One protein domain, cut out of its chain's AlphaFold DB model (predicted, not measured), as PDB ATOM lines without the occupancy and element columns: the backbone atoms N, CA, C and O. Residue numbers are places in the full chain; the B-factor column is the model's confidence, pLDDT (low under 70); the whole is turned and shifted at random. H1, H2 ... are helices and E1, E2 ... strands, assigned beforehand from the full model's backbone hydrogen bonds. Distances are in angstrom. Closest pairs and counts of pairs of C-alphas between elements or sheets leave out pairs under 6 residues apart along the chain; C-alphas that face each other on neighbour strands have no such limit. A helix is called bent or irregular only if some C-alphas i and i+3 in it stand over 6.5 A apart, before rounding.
ATOM      1  N   SER A  69     179.652 216.027 125.559       53.06
ATOM      2  CA  SER A  69     180.841 215.222 125.297       53.06
ATOM      3  C   SER A  69     181.628 215.148 126.595       53.06
ATOM      4  O   SER A  69     182.229 216.136 127.016       53.06
ATOM      5  N   LEU A  70     181.569 213.986 127.239       52.97
ATOM      6  CA  LEU A  70     182.450 213.637 128.338       52.97
ATOM      7  C   LEU A  70     183.828 213.355 127.748       52.97
ATOM      8  O   LEU A  70     184.018 212.369 127.038       52.97
ATOM      9  N   VAL A  71     184.764 214.272 127.972       51.62
ATOM     10  CA  VAL A  71     186.129 214.142 127.456       51.62
ATOM     11  C   VAL A  71     187.042 213.624 128.560       51.62
ATOM     12  O   VAL A  71     187.119 214.210 129.645       51.62
ATOM     13  N   ASN A  72     187.736 212.522 128.264       52.47
ATOM     14  CA  ASN A  72     188.742 211.934 129.136       52.47
ATOM     15  C   ASN A  72     189.982 212.843 129.168       52.47
ATOM     16  O   ASN A  72     190.689 212.993 128.171       52.47
ATOM     17  N   ILE A  73     190.237 213.450 130.327       50.03
ATOM     18  CA  ILE A  73     191.357 214.376 130.530       50.03
ATOM     19  C   ILE A  73     192.686 213.625 130.569       50.03
ATOM     20  O   ILE A  73     193.682 214.122 130.049       50.03
ATOM     21  N   VAL A  74     192.710 212.423 131.151       51.59
ATOM     22  CA  VAL A  74     193.925 211.607 131.287       51.59
ATOM     23  C   VAL A  74     194.496 211.252 129.913       51.59
ATOM     24  O   VAL A  74     195.708 211.304 129.724       51.59
ATOM     25  N   SER A  75     193.634 210.998 128.925       52.22
ATOM     26  CA  SER A  75     194.059 210.770 127.539       52.22
ATOM     27  C   SER A  75     194.583 212.028 126.832       52.22
ATOM     28  O   SER A  75     195.343 211.889 125.878       52.22
ATOM     29  N   LEU A  76     194.178 213.233 127.250       49.94
ATOM     30  CA  LEU A  76     194.645 214.505 126.672       49.94
ATOM     31  C   LEU A  76     195.920 215.034 127.345       49.94
ATOM     32  O   LEU A  76     196.657 215.807 126.741       49.94
ATOM     33  N   LEU A  77     196.166 214.633 128.596       52.31
ATOM     34  CA  LEU A  77     197.319 215.035 129.405       52.31
ATOM     35  C   LEU A  77     198.430 213.971 129.448       52.31
ATOM     36  O   LEU A  77     199.397 214.150 130.191       52.31
ATOM     37  N   SER A  78     198.325 212.868 128.685       47.72
ATOM     38  CA  SER A  78     199.369 211.826 128.675       47.72
ATOM     39  C   SER A  78     200.711 212.334 128.147       47.72
ATOM     40  O   SER A  78     201.747 211.751 128.462       47.72
ATOM     41  N   ASP A  79     200.706 213.454 127.425       42.97
ATOM     42  CA  ASP A  79     201.910 214.121 126.950       42.97
ATOM     43  C   ASP A  79     202.305 215.255 127.908       42.97
ATOM     44  O   ASP A  79     202.199 216.442 127.620       42.97
ATOM     45  N   ASN A  80     202.840 214.823 129.051       47.06
ATOM     46  CA  ASN A  80     203.640 215.575 130.020       47.06
ATOM     47  C   ASN A  80     202.928 216.562 130.965       47.06
ATOM     48  O   ASN A  80     202.330 217.556 130.574       47.06
ATOM     49  N   SER A  81     203.234 216.352 132.255       44.31
ATOM     50  CA  SER A  81     203.002 217.230 133.410       44.31
ATOM     51  C   SER A  81     201.572 217.242 133.945       44.31
ATOM     52  O   SER A  81     200.771 218.038 133.482       44.31
ATOM     53  N   LEU A  82     201.287 216.406 134.964       42.94
ATOM     54  CA  LEU A  82     200.441 216.741 136.140       42.94
ATOM     55  C   LEU A  82     200.178 215.580 137.129       42.94
ATOM     56  O   LEU A  82     199.381 215.732 138.054       42.94
ATOM     57  N   ASN A  83     200.885 214.451 137.019       45.88
ATOM     58  CA  ASN A  83     200.669 213.274 137.879       45.88
ATOM     59  C   ASN A  83     200.953 213.465 139.387       45.88
ATOM     60  O   ASN A  83     200.766 212.520 140.145       45.88
ATOM     61  N   SER A  84     201.410 214.630 139.861       44.34
ATOM     62  CA  SER A  84     201.855 214.793 141.255       44.34
ATOM     63  C   SER A  84     200.927 215.586 142.188       44.34
ATOM     64  O   SER A  84     201.163 215.560 143.391       44.34
ATOM     65  N   GLU A  85     199.873 216.260 141.707       47.78
ATOM     66  CA  GLU A  85     199.045 217.140 142.571       47.78
ATOM     67  C   GLU A  85     197.544 216.825 142.602       47.78
ATOM     68  O   GLU A  85     196.809 217.377 143.425       47.78
ATOM     69  N   VAL A  86     197.066 215.923 141.747       46.72
ATOM     70  CA  VAL A  86     195.662 215.502 141.744       46.72
ATOM     71  C   VAL A  86     195.530 214.273 142.638       46.72
ATOM     72  O   VAL A  86     195.635 213.137 142.189       46.72
ATOM     73  N   HIS A  87     195.326 214.495 143.937       44.38
ATOM     74  CA  HIS A  87     195.091 213.421 144.906       44.38
ATOM     75  C   HIS A  87     193.651 212.891 144.769       44.38
ATOM     76  O   HIS A  87     192.807 213.080 145.643       44.38
ATOM     77  N   ILE A  88     193.344 212.263 143.636       44.56
ATOM     78  CA  ILE A  88     192.040 211.664 143.356       44.56
ATOM     79  C   ILE A  88     192.269 210.177 143.079       44.56
ATOM     80  O   ILE A  88     192.430 209.758 141.943       44.56
ATOM     81  N   ASN A  89     192.298 209.382 144.152       43.22
ATOM     82  CA  ASN A  89     192.330 207.914 144.080       43.22
ATOM     83  C   ASN A  89     190.926 207.293 143.946       43.22
ATOM     84  O   ASN A  89     190.794 206.072 143.961       43.22
ATOM     85  N   ASP A  90     189.877 208.110 143.836       43.12
ATOM     86  CA  ASP A  90     188.512 207.619 143.676       43.12
ATOM     87  C   ASP A  90     188.254 207.416 142.174       43.12
ATOM     88  O   ASP A  90     188.080 208.373 141.422       43.12
ATOM     89  N   THR A  91     188.245 206.155 141.742       41.97
ATOM     90  CA  THR A  91     188.062 205.708 140.347       41.97
ATOM     91  C   THR A  91     186.726 206.166 139.729       41.97
ATOM     92  O   THR A  91     186.565 206.102 138.518       41.97
ATOM     93  N   GLU A  92     185.792 206.683 140.541       42.22
ATOM     94  CA  GLU A  92     184.538 207.335 140.114       42.22
ATOM     95  C   GLU A  92     184.672 208.837 139.775       42.22
ATOM     96  O   GLU A  92     183.795 209.392 139.118       42.22
ATOM     97  N   ILE A  93     185.731 209.523 140.228       45.34
ATOM     98  CA  ILE A  93     185.962 210.969 139.991       45.34
ATOM     99  C   ILE A  93     186.860 211.196 138.758       45.34
ATOM    100  O   ILE A  93     187.008 212.318 138.269       45.34
ATOM    101  N   ILE A  94     187.445 210.120 138.243       43.81
ATOM    102  CA  ILE A  94     188.296 210.116 137.062       43.81
ATOM    103  C   ILE A  94     187.411 210.277 135.803       43.81
ATOM    104  O   ILE A  94     186.418 209.576 135.631       43.81
ATOM    105  N   ASP A  95     187.798 211.221 134.938       52.16
ATOM    106  CA  ASP A  95     187.487 211.273 133.495       52.16
ATOM    107  C   ASP A  95     186.216 211.922 132.941       52.16
ATOM    108  O   ASP A  95     185.675 211.422 131.964       52.16
ATOM    109  N   ASN A  96     185.787 213.096 133.412       48.91
ATOM    110  CA  ASN A  96     184.638 213.760 132.780       48.91
ATOM    111  C   ASN A  96     184.765 215.293 132.707       48.91
ATOM    112  O   ASN A  96     184.344 215.988 133.631       48.91
ATOM    113  N   ILE A  97     185.286 215.848 131.598       52.47
ATOM    114  CA  ILE A  97     184.955 217.238 131.217       52.47
ATOM    115  C   ILE A  97     183.583 217.194 130.566       52.47
ATOM    116  O   ILE A  97     183.436 216.553 129.535       52.47
ATOM    117  N   SER A  98     182.600 217.902 131.114       52.72
ATOM    118  CA  SER A  98     181.373 218.192 130.370       52.72
ATOM    119  C   SER A  98     181.631 219.395 129.469       52.72
ATOM    120  O   SER A  98     181.678 220.519 129.967       52.72
ATOM    121  N   GLN A  99     181.818 219.166 128.168       56.81
ATOM    122  CA  GLN A  99     181.853 220.235 127.167       56.81
ATOM    123  C   GLN A  99     180.487 220.325 126.492       56.81
ATOM    124  O   GLN A  99     179.923 219.318 126.063       56.81
ATOM    125  N   ILE A 100     179.942 221.535 126.436       57.41
ATOM    126  CA  ILE A 100     178.636 221.818 125.845       57.41
ATOM    127  C   ILE A 100     178.880 222.748 124.656       57.41
ATOM    128  O   ILE A 100     179.482 223.804 124.845       57.41
ATOM    129  N   ASN A 101     178.365 222.394 123.469       64.62
ATOM    130  CA  ASN A 101     178.251 223.300 122.308       64.62
ATOM    131  C   ASN A 101     177.213 224.391 122.606       64.62
ATOM    132  O   ASN A 101     176.107 224.412 122.059       64.62
ATOM    133  N   ILE A 102     177.509 225.229 123.593       70.19
ATOM    134  CA  ILE A 102     176.509 226.054 124.257       70.19
ATOM    135  C   ILE A 102     176.031 227.178 123.350       70.19
ATOM    136  O   ILE A 102     174.864 227.559 123.392       70.19
ATOM    137  N   LEU A 103     176.908 227.670 122.474       73.75
ATOM    138  CA  LEU A 103     176.605 228.781 121.583       73.75
ATOM    139  C   LEU A 103     175.557 228.386 120.545       73.75
ATOM    140  O   LEU A 103     174.648 229.175 120.291       73.75
ATOM    141  N   LYS A 104     175.599 227.143 120.046       74.38
ATOM    142  CA  LYS A 104     174.557 226.600 119.162       74.38
ATOM    143  C   LYS A 104     173.154 226.704 119.773       74.38
ATOM    144  O   LYS A 104     172.200 226.982 119.058       74.38
ATOM    145  N   TYR A 105     173.029 226.504 121.083       75.06
ATOM    146  CA  TYR A 105     171.738 226.563 121.777       75.06
ATOM    147  C   TYR A 105     171.372 227.971 122.255       75.06
ATOM    148  O   TYR A 105     170.196 228.325 122.280       75.06
ATOM    149  N   LEU A 106     172.361 228.785 122.630       78.50
ATOM    150  CA  LEU A 106     172.125 230.134 123.145       78.50
ATOM    151  C   LEU A 106     171.764 231.127 122.044       78.50
ATOM    152  O   LEU A 106     170.872 231.953 122.223       78.50
ATOM    153  N   ILE A 107     172.457 231.072 120.910       79.94
ATOM    154  CA  ILE A 107     172.345 232.095 119.871       79.94
ATOM    155  C   ILE A 107     170.913 232.231 119.321       79.94
ATOM    156  O   ILE A 107     170.437 233.369 119.278       79.94
ATOM    157  N   PRO A 108     170.181 231.147 118.982       81.69
ATOM    158  CA  PRO A 108     168.799 231.263 118.511       81.69
ATOM    159  C   PRO A 108     167.881 231.988 119.507       81.69
ATOM    160  O   PRO A 108     167.094 232.859 119.128       81.69
ATOM    161  N   ASP A 109     168.009 231.681 120.800       82.75
ATOM    162  CA  ASP A 109     167.217 232.319 121.855       82.75
ATOM    163  C   ASP A 109     167.581 233.803 122.026       82.75
ATOM    164  O   ASP A 109     166.702 234.657 122.156       82.75
ATOM    165  N   LEU A 110     168.868 234.143 121.946       83.62
ATOM    166  CA  LEU A 110     169.335 235.526 122.060       83.62
ATOM    167  C   LEU A 110     168.906 236.391 120.865       83.62
ATOM    168  O   LEU A 110     168.580 237.567 121.050       83.62
ATOM    169  N   VAL A 111     168.854 235.825 119.655       84.81
ATOM    170  CA  VAL A 111     168.279 236.487 118.470       84.81
ATOM    171  C   VAL A 111     166.780 236.714 118.670       84.81
ATOM    172  O   VAL A 111     166.292 237.829 118.481       84.81
ATOM    173  N   LYS A 112     166.043 235.699 119.143       86.50
ATOM    174  CA  LYS A 112     164.604 235.809 119.437       86.50
ATOM    175  C   LYS A 112     164.303 236.888 120.482       86.50
ATOM    176  O   LYS A 112     163.325 237.624 120.348       86.50
ATOM    177  N   LYS A 113     165.157 237.010 121.500       85.00
ATOM    178  CA  LYS A 113     165.090 238.054 122.537       85.00
ATOM    179  C   LYS A 113     165.566 239.430 122.058       85.00
ATOM    180  O   LYS A 113     165.467 240.385 122.822       85.00
ATOM    181  N   LYS A 114     166.053 239.551 120.816       85.62
ATOM    182  CA  LYS A 114     166.647 240.768 120.232       85.62
ATOM    183  C   LYS A 114     167.872 241.287 120.997       85.62
ATOM    184  O   LYS A 114     168.198 242.466 120.909       85.62
ATOM    185  N   VAL A 115     168.559 240.404 121.722       85.69
ATOM    186  CA  VAL A 115     169.852 240.697 122.362       85.69
ATOM    187  C   VAL A 115     170.957 240.752 121.308       85.69
ATOM    188  O   VAL A 115     171.835 241.613 121.349       85.69
ATOM    189  N   LEU A 116     170.920 239.824 120.350       84.75
ATOM    190  CA  LEU A 116     171.846 239.806 119.224       84.75
ATOM    191  C   LEU A 116     171.215 240.493 118.016       84.75
ATOM    192  O   LEU A 116     170.081 240.198 117.642       84.75
ATOM    193  N   ASN A 117     171.973 241.400 117.404       79.25
ATOM    194  CA  ASN A 117     171.562 242.080 116.187       79.25
ATOM    195  C   ASN A 117     172.036 241.288 114.962       79.25
ATOM    196  O   ASN A 117     173.236 241.170 114.731       79.25
ATOM    197  N   THR A 118     171.105 240.795 114.148       77.44
ATOM    198  CA  THR A 118     171.419 240.059 112.914       77.44
ATOM    199  C   THR A 118     172.029 240.947 111.829       77.44
ATOM    200  O   THR A 118     172.799 240.460 111.011       77.44
ATOM    201  N   THR A 119     171.770 242.261 111.839       76.94
ATOM    202  CA  THR A 119     172.360 243.203 110.869       76.94
ATOM    203  C   THR A 119     173.783 243.626 111.236       76.94
ATOM    204  O   THR A 119     174.486 244.207 110.417       76.94
ATOM    205  N   ASN A 120     174.202 243.380 112.479       77.12
ATOM    206  CA  ASN A 120     175.568 243.580 112.955       77.12
ATOM    207  C   ASN A 120     175.903 242.441 113.933       77.12
ATOM    208  O   ASN A 120     175.819 242.654 115.150       77.12
ATOM    209  N   PRO A 121     176.227 241.235 113.421       71.62
ATOM    210  CA  PRO A 121     176.294 239.993 114.193       71.62
ATOM    211  C   PRO A 121     177.575 239.906 115.036       71.62
ATOM    212  O   PRO A 121     178.370 238.975 114.929       71.62
ATOM    213  N   LYS A 122     177.803 240.902 115.895       80.69
ATOM    214  CA  LYS A 122     178.934 240.945 116.817       80.69
ATOM    215  C   LYS A 122     178.499 240.458 118.193       80.69
ATOM    216  O   LYS A 122     177.726 241.126 118.881       80.69
ATOM    217  N   ILE A 123     179.047 239.322 118.610       82.81
ATOM    218  CA  ILE A 123     178.848 238.760 119.948       82.81
ATOM    219  C   ILE A 123     180.061 239.111 120.810       82.81
ATOM    220  O   ILE A 123     181.201 238.804 120.466       82.81
ATOM    221  N   HIS A 124     179.817 239.767 121.934       87.44
ATOM    222  CA  HIS A 124     180.811 240.048 122.956       87.44
ATOM    223  C   HIS A 124     180.681 238.979 124.042       87.44
ATOM    224  O   HIS A 124     179.633 238.845 124.671       87.44
ATOM    225  N   LEU A 125     181.746 238.209 124.251       86.75
ATOM    226  CA  LEU A 125     181.791 237.127 125.231       86.75
ATOM    227  C   LEU A 125     182.740 237.491 126.369       86.75
ATOM    228  O   LEU A 125     183.812 238.052 126.139       86.75
ATOM    229  N   ARG A 126     182.365 237.125 127.592       88.38
ATOM    230  CA  ARG A 126     183.252 237.128 128.756       88.38
ATOM    231  C   ARG A 126     183.445 235.699 129.229       88.38
ATOM    232  O   ARG A 126     182.478 235.064 129.629       88.38
ATOM    233  N   ILE A 127     184.689 235.233 129.238       86.00
ATOM    234  CA  ILE A 127     185.072 233.971 129.877       86.00
ATOM    235  C   ILE A 127     185.576 234.279 131.286       86.00
ATOM    236  O   ILE A 127     186.276 235.269 131.508       86.00
ATOM    237  N   SER A 128     185.166 233.492 132.273       84.31
ATOM    238  CA  SER A 128     185.570 233.671 133.670       84.31
ATOM    239  C   SER A 128     185.731 232.319 134.350       84.31
ATOM    240  O   SER A 128     184.838 231.479 134.280       84.31
ATOM    241  N   GLY A 129     186.869 232.110 135.005       78.50
ATOM    242  CA  GLY A 129     187.143 230.932 135.821       78.50
ATOM    243  C   GLY A 129     186.946 231.232 137.302       78.50
ATOM    244  O   GLY A 129     187.230 232.342 137.759       78.50
ATOM    245  N   ASN A 130     186.465 230.254 138.065       69.00
ATOM    246  CA  ASN A 130     186.706 230.236 139.499       69.00
ATOM    247  C   ASN A 130     187.204 228.858 139.960       69.00
ATOM    248  O   ASN A 130     186.511 227.842 139.897       69.00
ATOM    249  N   GLY A 131     188.423 228.825 140.496       59.41
ATOM    250  CA  GLY A 131     188.870 227.736 141.356       59.41
ATOM    251  C   GLY A 131     188.159 227.829 142.705       59.41
ATOM    252  O   GLY A 131     188.673 228.444 143.640       59.41
ATOM    253  N   ARG A 132     186.945 227.275 142.823       52.66
ATOM    254  CA  ARG A 132     186.185 227.294 144.082       52.66
ATOM    255  C   ARG A 132     186.257 225.929 144.761       52.66
ATOM    256  O   ARG A 132     185.838 224.914 144.214       52.66
ATOM    257  N   ASN A 133     186.714 225.909 146.014       50.62
ATOM    258  CA  ASN A 133     186.548 224.746 146.887       50.62
ATOM    259  C   ASN A 133     185.067 224.660 147.294       50.62
ATOM    260  O   ASN A 133     184.655 225.269 148.279       50.62
ATOM    261  N   ILE A 134     184.236 223.960 146.522       48.84
ATOM    262  CA  ILE A 134     182.821 223.769 146.868       48.84
ATOM    263  C   ILE A 134     182.711 222.600 147.840       48.84
ATOM    264  O   ILE A 134     182.389 221.519 147.380       48.84
ATOM    265  N   GLY A 135     183.007 222.784 149.136       44.88
ATOM    266  CA  GLY A 135     182.620 221.885 150.253       44.88
ATOM    267  C   GLY A 135     182.799 220.362 150.075       44.88
ATOM    268  O   GLY A 135     182.236 219.581 150.835       44.88
ATOM    269  N   ARG A 136     183.539 219.932 149.056       52.94
ATOM    270  CA  ARG A 136     183.697 218.569 148.561       52.94
ATOM    271  C   ARG A 136     185.143 218.182 148.816       52.94
ATOM    272  O   ARG A 136     186.037 219.024 148.791       52.94
ATOM    273  N   LYS A 137     185.367 216.885 149.005       59.12
ATOM    274  CA  LYS A 137     186.683 216.256 149.207       59.12
ATOM    275  C   LYS A 137     187.712 216.628 148.115       59.12
ATOM    276  O   LYS A 137     188.906 216.494 148.344       59.12
ATOM    277  N   VAL A 138     187.255 217.117 146.954       60.81
ATOM    278  CA  VAL A 138     188.059 217.438 145.767       60.81
ATOM    279  C   VAL A 138     187.804 218.878 145.308       60.81
ATOM    280  O   VAL A 138     186.653 219.311 145.207       60.81
ATOM    281  N   LYS A 139     188.881 219.615 145.003       70.75
ATOM    282  CA  LYS A 139     188.807 220.951 144.390       70.75
ATOM    283  C   LYS A 139     188.237 220.848 142.977       70.75
ATOM    284  O   LYS A 139     188.590 219.928 142.244       70.75
ATOM    285  N   GLN A 140     187.370 221.778 142.592       74.38
ATOM    286  CA  GLN A 140     186.830 221.842 141.236       74.38
ATOM    287  C   GLN A 140     187.167 223.193 140.613       74.38
ATOM    288  O   GLN A 140     187.109 224.230 141.279       74.38
ATOM    289  N   VAL A 141     187.512 223.160 139.332       77.12
ATOM    290  CA  VAL A 141     187.653 224.346 138.495       77.12
ATOM    291  C   VAL A 141     186.410 224.436 137.633       77.12
ATOM    292  O   VAL A 141     186.060 223.489 136.925       77.12
ATOM    293  N   MET A 142     185.740 225.580 137.708       82.44
ATOM    294  CA  MET A 142     184.602 225.890 136.859       82.44
ATOM    295  C   MET A 142     184.973 227.051 135.947       82.44
ATOM    296  O   MET A 142     185.443 228.090 136.415       82.44
ATOM    297  N   VAL A 143     184.736 226.878 134.650       84.06
ATOM    298  CA  VAL A 143     184.837 227.955 133.667       84.06
ATOM    299  C   VAL A 143     183.435 228.292 133.187       84.06
ATOM    300  O   VAL A 143     182.633 227.421 132.841       84.06
ATOM    301  N   THR A 144     183.148 229.582 133.186       86.31
ATOM    302  CA  THR A 144     181.861 230.167 132.826       86.31
ATOM    303  C   THR A 144     182.022 231.118 131.647       86.31
ATOM    304  O   THR A 144     183.093 231.689 131.432       86.31
ATOM    305  N   CYS A 145     180.950 231.280 130.884       86.75
ATOM    306  CA  CYS A 145     180.829 232.200 129.766       86.75
ATOM    307  C   CYS A 145     179.588 233.077 129.963       86.75
ATOM    308  O   CYS A 145     178.533 232.577 130.347       86.75
ATOM    309  N   SER A 146     179.695 234.368 129.661       88.44
ATOM    310  CA  SER A 146     178.569 235.306 129.662       88.44
ATOM    311  C   SER A 146     178.521 236.107 128.368       88.44
ATOM    312  O   SER A 146     179.559 236.489 127.821       88.44
ATOM    313  N   ILE A 147     177.303 236.398 127.907       88.50
ATOM    314  CA  ILE A 147     177.050 237.219 126.720       88.50
ATOM    315  C   ILE A 147     176.943 238.681 127.147       88.50
ATOM    316  O   ILE A 147     175.970 239.087 127.777       88.50
ATOM    317  N   LEU A 148     177.933 239.489 126.784       89.88
ATOM    318  CA  LEU A 148     177.991 240.906 127.149       89.88
ATOM    319  C   LEU A 148     177.050 241.786 126.315       89.88
ATOM    320  O   LEU A 148     176.915 242.965 126.612       89.88
ATOM    321  N   ASN A 149     176.402 241.248 125.278       88.31
ATOM    322  CA  ASN A 149     175.388 241.977 124.511       88.31
ATOM    323  C   ASN A 149     174.113 242.255 125.327       88.31
ATOM    324  O   ASN A 149     173.393 243.191 125.000       88.31
ATOM    325  N   ASP A 150     173.850 241.478 126.382       86.25
ATOM    326  CA  ASP A 150     172.733 241.689 127.310       86.25
ATOM    327  C   ASP A 150     173.233 242.362 128.597       86.25
ATOM    328  O   ASP A 150     173.255 241.767 129.677       86.25
ATOM    329  N   ILE A 151     173.727 243.598 128.460       85.44
ATOM    330  CA  ILE A 151     174.378 244.335 129.558       85.44
ATOM    331  C   ILE A 151     173.444 244.455 130.767       85.44
ATOM    332  O   ILE A 151     173.870 244.226 131.900       85.44
ATOM    333  N   ASP A 152     172.170 244.758 130.525       87.44
ATOM    334  CA  ASP A 152     171.193 245.019 131.583       87.44
ATOM    335  C   ASP A 152     170.934 243.781 132.447       87.44
ATOM    336  O   ASP A 152     170.734 243.894 133.658       87.44
ATOM    337  N   ASN A 153     171.003 242.584 131.862       86.38
ATOM    338  CA  ASN A 153     170.810 241.338 132.593       86.38
ATOM    339  C   ASN A 153     172.129 240.643 132.962       86.38
ATOM    340  O   ASN A 153     172.093 239.546 133.519       86.38
ATOM    341  N   LEU A 154     173.296 241.250 132.719       86.12
ATOM    342  CA  LEU A 154     174.590 240.609 132.981       86.12
ATOM    343  C   LEU A 154     174.781 240.239 134.458       86.12
ATOM    344  O   LEU A 154     175.451 239.263 134.760       86.12
ATOM    345  N   HIS A 155     174.177 240.983 135.385       85.00
ATOM    346  CA  HIS A 155     174.251 240.707 136.823       85.00
ATOM    347  C   HIS A 155     173.468 239.452 137.249       85.00
ATOM    348  O   HIS A 155     173.626 238.982 138.377       85.00
ATOM    349  N   ARG A 156     172.607 238.916 136.376       85.06
ATOM    350  CA  ARG A 156     171.740 237.781 136.685       85.06
ATOM    351  C   ARG A 156     172.531 236.472 136.581       85.06
ATOM    352  O   ARG A 156     173.227 236.253 135.583       85.06
ATOM    353  N   PRO A 157     172.449 235.579 137.580       81.38
ATOM    354  CA  PRO A 157     173.210 234.331 137.566       81.38
ATOM    355  C   PRO A 157     172.819 233.421 136.392       81.38
ATOM    356  O   PRO A 157     173.669 232.695 135.890       81.38
ATOM    357  N   GLU A 158     171.585 233.513 135.889       81.69
ATOM    358  CA  GLU A 158     171.099 232.729 134.743       81.69
ATOM    359  C   GLU A 158     171.814 233.071 133.425       81.69
ATOM    360  O   GLU A 158     171.767 232.289 132.481       81.69
ATOM    361  N   ASN A 159     172.506 234.214 133.372       84.38
ATOM    362  CA  ASN A 159     173.284 234.665 132.217       84.38
ATOM    363  C   ASN A 159     174.780 234.312 132.313       84.38
ATOM    364  O   ASN A 159     175.599 234.803 131.527       84.38
ATOM    365  N   HIS A 160     175.148 233.471 133.281       85.94
ATOM    366  CA  HIS A 160     176.490 232.920 133.439       85.94
ATOM    367  C   HIS A 160     176.446 231.417 133.188       85.94
ATOM    368  O   HIS A 160     176.012 230.627 134.024       85.94
ATOM    369  N   TYR A 161     176.902 231.024 132.009       83.81
ATOM    370  CA  TYR A 161     176.789 229.662 131.525       83.81
ATOM    371  C   TYR A 161     178.052 228.872 131.838       83.81
ATOM    372  O   TYR A 161     179.139 229.236 131.391       83.81
ATOM    373  N   THR A 162     177.934 227.774 132.581       82.12
ATOM    374  CA  THR A 162     179.059 226.858 132.790       82.12
ATOM    375  C   THR A 162     179.385 226.138 131.487       82.12
ATOM    376  O   THR A 162     178.558 225.401 130.959       82.12
ATOM    377  N   ILE A 163     180.599 226.350 130.985       80.31
ATOM    378  CA  ILE A 163     181.106 225.725 129.752       80.31
ATOM    379  C   ILE A 163     182.018 224.538 130.040       80.31
ATOM    380  O   ILE A 163     182.152 223.646 129.211       80.31
ATOM    381  N   VAL A 164     182.649 224.543 131.215       78.50
ATOM    382  CA  VAL A 164     183.608 223.532 131.643       78.50
ATOM    383  C   VAL A 164     183.503 223.373 133.153       78.50
ATOM    384  O   VAL A 164     183.502 224.357 133.898       78.50
ATOM    385  N   LEU A 165     183.499 222.124 133.606       78.56
ATOM    386  CA  LEU A 165     183.683 221.760 135.004       78.56
ATOM    387  C   LEU A 165     184.619 220.555 135.066       78.56
ATOM    388  O   LEU A 165     184.327 219.535 134.446       78.56
ATOM    389  N   TYR A 166     185.725 220.668 135.801       74.00
ATOM    390  CA  TYR A 166     186.650 219.552 136.000       74.00
ATOM    391  C   TYR A 166     187.230 219.539 137.422       74.00
ATOM    392  O   TYR A 166     187.354 220.590 138.062       74.00
ATOM    393  N   PRO A 167     187.563 218.356 137.963       72.12
ATOM    394  CA  PRO A 167     188.247 218.257 139.240       72.12
ATOM    395  C   PRO A 167     189.726 218.638 139.089       72.12
ATOM    396  O   PRO A 167     190.394 218.216 138.151       72.12
ATOM    397  N   GLY A 168     190.254 219.412 140.031       74.19
ATOM    398  CA  GLY A 168     191.657 219.806 140.050       74.19
ATOM    399  C   GLY A 168     191.862 221.265 140.433       74.19
ATOM    400  O   GLY A 168     191.092 221.853 141.195       74.19
ATOM    401  N   ILE A 169     192.947 221.826 139.913       74.00
ATOM    402  CA  ILE A 169     193.362 223.208 140.131       74.00
ATOM    403  C   ILE A 169     193.468 223.942 138.799       74.00
ATOM    404  O   ILE A 169     193.692 223.339 137.747       74.00
ATOM    405  N   GLU A 170     193.248 225.251 138.850       77.56
ATOM    406  CA  GLU A 170     193.286 226.113 137.678       77.56
ATOM    407  C   GLU A 170     194.748 226.280 137.240       77.56
ATOM    408  O   GLU A 170     195.534 226.940 137.917       77.56
ATOM    409  N   LYS A 171     195.122 225.620 136.140       80.69
ATOM    410  CA  LYS A 171     196.452 225.688 135.521       80.69
ATOM    411  C   LYS A 171     196.294 226.024 134.048       80.69
ATOM    412  O   LYS A 171     195.397 225.492 133.394       80.69
ATOM    413  N   TYR A 172     197.147 226.909 133.542       78.81
ATOM    414  CA  TYR A 172     197.044 227.419 132.176       78.81
ATOM    415  C   TYR A 172     197.136 226.293 131.140       78.81
ATOM    416  O   TYR A 172     196.338 226.247 130.211       78.81
ATOM    417  N   GLU A 173     198.054 225.351 131.340       78.56
ATOM    418  CA  GLU A 173     198.294 224.217 130.445       78.56
ATOM    419  C   GLU A 173     197.046 223.333 130.345       78.56
ATOM    420  O   GLU A 173     196.595 222.984 129.255       78.56
ATOM    421  N   THR A 174     196.434 223.041 131.495       76.56
ATOM    422  CA  THR A 174     195.182 222.286 131.576       76.56
ATOM    423  C   THR A 174     194.036 223.053 130.927       76.56
ATOM    424  O   THR A 174     193.319 222.497 130.103       76.56
ATOM    425  N   LEU A 175     193.871 224.339 131.243       79.06
ATOM    426  CA  LEU A 175     192.818 225.168 130.656       79.06
ATOM    427  C   LEU A 175     192.944 225.275 129.136       79.06
ATOM    428  O   LEU A 175     191.930 225.198 128.452       79.06
ATOM    429  N   HIS A 176     194.158 225.427 128.607       80.38
ATOM    430  CA  HIS A 176     194.406 225.522 127.169       80.38
ATOM    431  C   HIS A 176     193.894 224.282 126.431       80.38
ATOM    432  O   HIS A 176     193.184 224.400 125.439       80.38
ATOM    433  N   ILE A 177     194.200 223.097 126.958       77.75
ATOM    434  CA  ILE A 177     193.755 221.819 126.392       77.75
ATOM    435  C   ILE A 177     192.236 221.668 126.520       77.75
ATOM    436  O   ILE A 177     191.553 221.300 125.569       77.75
ATOM    437  N   ILE A 178     191.688 221.989 127.693       76.31
ATOM    438  CA  ILE A 178     190.259 221.831 127.978       76.31
ATOM    439  C   ILE A 178     189.389 222.797 127.160       76.31
ATOM    440  O   ILE A 178     188.259 222.452 126.809       76.31
ATOM    441  N   LEU A 179     189.895 223.997 126.866       80.00
ATOM    442  CA  LEU A 179     189.193 225.027 126.101       80.00
ATOM    443  C   LEU A 179     189.419 224.925 124.587       80.00
ATOM    444  O   LEU A 179     188.744 225.641 123.849       80.00
ATOM    445  N   ASP A 180     190.302 224.046 124.102       78.12
ATOM    446  CA  ASP A 180     190.566 223.894 122.665       78.12
ATOM    447  C   ASP A 180     189.286 223.615 121.844       78.12
ATOM    448  O   ASP A 180     189.054 224.300 120.844       78.12
ATOM    449  N   PRO A 181     188.348 222.759 122.300       75.38
ATOM    450  CA  PRO A 181     187.083 222.554 121.590       75.38
ATOM    451  C   PRO A 181     186.209 223.812 121.511       75.38
ATOM    452  O   PRO A 181     185.610 224.073 120.466       75.38
ATOM    453  N   LEU A 182     186.191 224.645 122.561       78.00
ATOM    454  CA  LEU A 182     185.497 225.937 122.533       78.00
ATOM    455  C   LEU A 182     186.163 226.897 121.537       78.00
ATOM    456  O   LEU A 182     185.475 227.621 120.822       78.00
ATOM    457  N   ILE A 183     187.497 226.900 121.459       80.12
ATOM    458  CA  ILE A 183     188.234 227.698 120.471       80.12
ATOM    459  C   ILE A 183     187.859 227.258 119.051       80.12
ATOM    460  O   ILE A 183     187.620 228.111 118.194       80.12
ATOM    461  N   VAL A 184     187.772 225.951 118.796       79.69
ATOM    462  CA  VAL A 184     187.336 225.406 117.503       79.69
ATOM    463  C   VAL A 184     185.894 225.815 117.184       79.69
ATOM    464  O   VAL A 184     185.635 226.249 116.064       79.69
ATOM    465  N   GLU A 185     184.968 225.738 118.145       77.12
ATOM    466  CA  GLU A 185     183.575 226.183 117.967       77.12
ATOM    467  C   GLU A 185     183.504 227.681 117.628       77.12
ATOM    468  O   GLU A 185     182.837 228.069 116.670       77.12
ATOM    469  N   LEU A 186     184.252 228.523 118.345       79.25
ATOM    470  CA  LEU A 186     184.319 229.966 118.091       79.25
ATOM    471  C   LEU A 186     184.929 230.304 116.726       79.25
ATOM    472  O   LEU A 186     184.481 231.249 116.077       79.25
ATOM    473  N   ARG A 187     185.941 229.550 116.270       82.44
ATOM    474  CA  ARG A 187     186.504 229.706 114.918       82.44
ATOM    475  C   ARG A 187     185.483 229.330 113.854       82.44
ATOM    476  O   ARG A 187     185.262 230.129 112.950       82.44
ATOM    477  N   LYS A 188     184.800 228.192 114.015       79.00
ATOM    478  CA  LYS A 188     183.709 227.786 113.118       79.00
ATOM    479  C   LYS A 188     182.611 228.840 113.064       79.00
ATOM    480  O   LYS A 188     182.233 229.227 111.978       79.00
ATOM    481  N   LEU A 189     182.177 229.384 114.199       76.25
ATOM    482  CA  LEU A 189     181.182 230.468 114.249       76.25
ATOM    483  C   LEU A 189     181.635 231.772 113.581       76.25
ATOM    484  O   LEU A 189     180.808 232.583 113.177       76.25
ATOM    485  N   LYS A 190     182.944 232.025 113.534       77.19
ATOM    486  CA  LYS A 190     183.507 233.198 112.862       77.19
ATOM    487  C   LYS A 190     183.603 232.988 111.349       77.19
ATOM    488  O   LYS A 190     183.448 233.945 110.596       77.19
ATOM    489  N   GLU A 191     183.943 231.774 110.927       79.12
ATOM    490  CA  GLU A 191     184.166 231.400 109.525       79.12
ATOM    491  C   GLU A 191     182.862 231.018 108.809       79.12
ATOM    492  O   GLU A 191     182.685 231.316 107.628       79.12
ATOM    493  N   GLU A 192     181.934 230.399 109.531       68.94
ATOM    494  CA  GLU A 192     180.604 230.004 109.090       68.94
ATOM    495  C   GLU A 192     179.574 230.975 109.685       68.94
ATOM    496  O   GLU A 192     179.475 231.131 110.901       68.94
TER     497      GLU A 192
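Overview. This is residues 69 to 192 of the 201 residues of an uncharacterized protein of Rhizophagus sp. MUCL 43196 (UniProt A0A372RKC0). A strongly twisted antiparallel sheet, E3 E4 E5, is the wall of this model, with the long kinked helix H3 and the shorter H2 grazing it and the tiny sheet E1 E2 beside E5. The unnamed stretches 77 to 96 and 113 to 124 reach out at opposite ends of the long axis. The printed part has 124 residues, in the order E1 H1 E2 H2 E3 E4 E5 H3, of mixed class. It is only just compact, close to loose, with a radius of gyration of the C-alphas of 16.5 A, and spans 51 by 33 by 22 A.

Arrangement. E3, residues 125 to 132, E4, 140 to 147, and E5, 160 to 167, form a meander, each strand the antiparallel neighbour of the one before, in two hairpins. N 128 and O 144 are 2.9 A apart, N 145 and O 161 2.8 A. E5 bends by 61 degrees at residue 163. E2, residues 97 to 99, comes closest to E5 at the C-alphas of Ile 97 and Tyr 166, 5.6 A, and is antiparallel to E1, residues 69 to 71, with N 71 and O 97 3.1 A apart. H3, residues 172 to 191, irregular with C-alphas 178 and 181 7.2 A apart, only grazes the sheet with residues 174 to 182. H2, residues 102 to 112, only grazes it with residues 102 to 110, and is near H3, with 8 pairs of C-alphas within 10 A. H1, residues 73 to 76, is close to H3 but not clearly touching, Leu 76 and Ile 177 being closest at 7.4 A between C-alphas. O i to N i+4 pairs are within hydrogen-bond range in 5 of 7 for H2 and 14 of 16 for H3; H1 is too short for one.

Along the chain. E1 begins at C-alpha 69 (180.841, 215.222, 125.297), and H3 ends at C-alpha 191 (184.166, 231.400, 109.525). From first to last C-alpha, H3 measures 26.4 A, E4 23.3 A, E3 21.7 A, E5 19.7 A and H2 16.1 A.

Size, cuts and confidence. The C-alphas of Asn 89 and Thr 119 are farthest apart, 52.4 A. The printed part has no cut. The links H1 to E2, H2 to E3 and E4 to E5 are long. Mean pLDDT of the printed part is 70.3; residues 69 to 101, 130 to 138 and 192 are under 70.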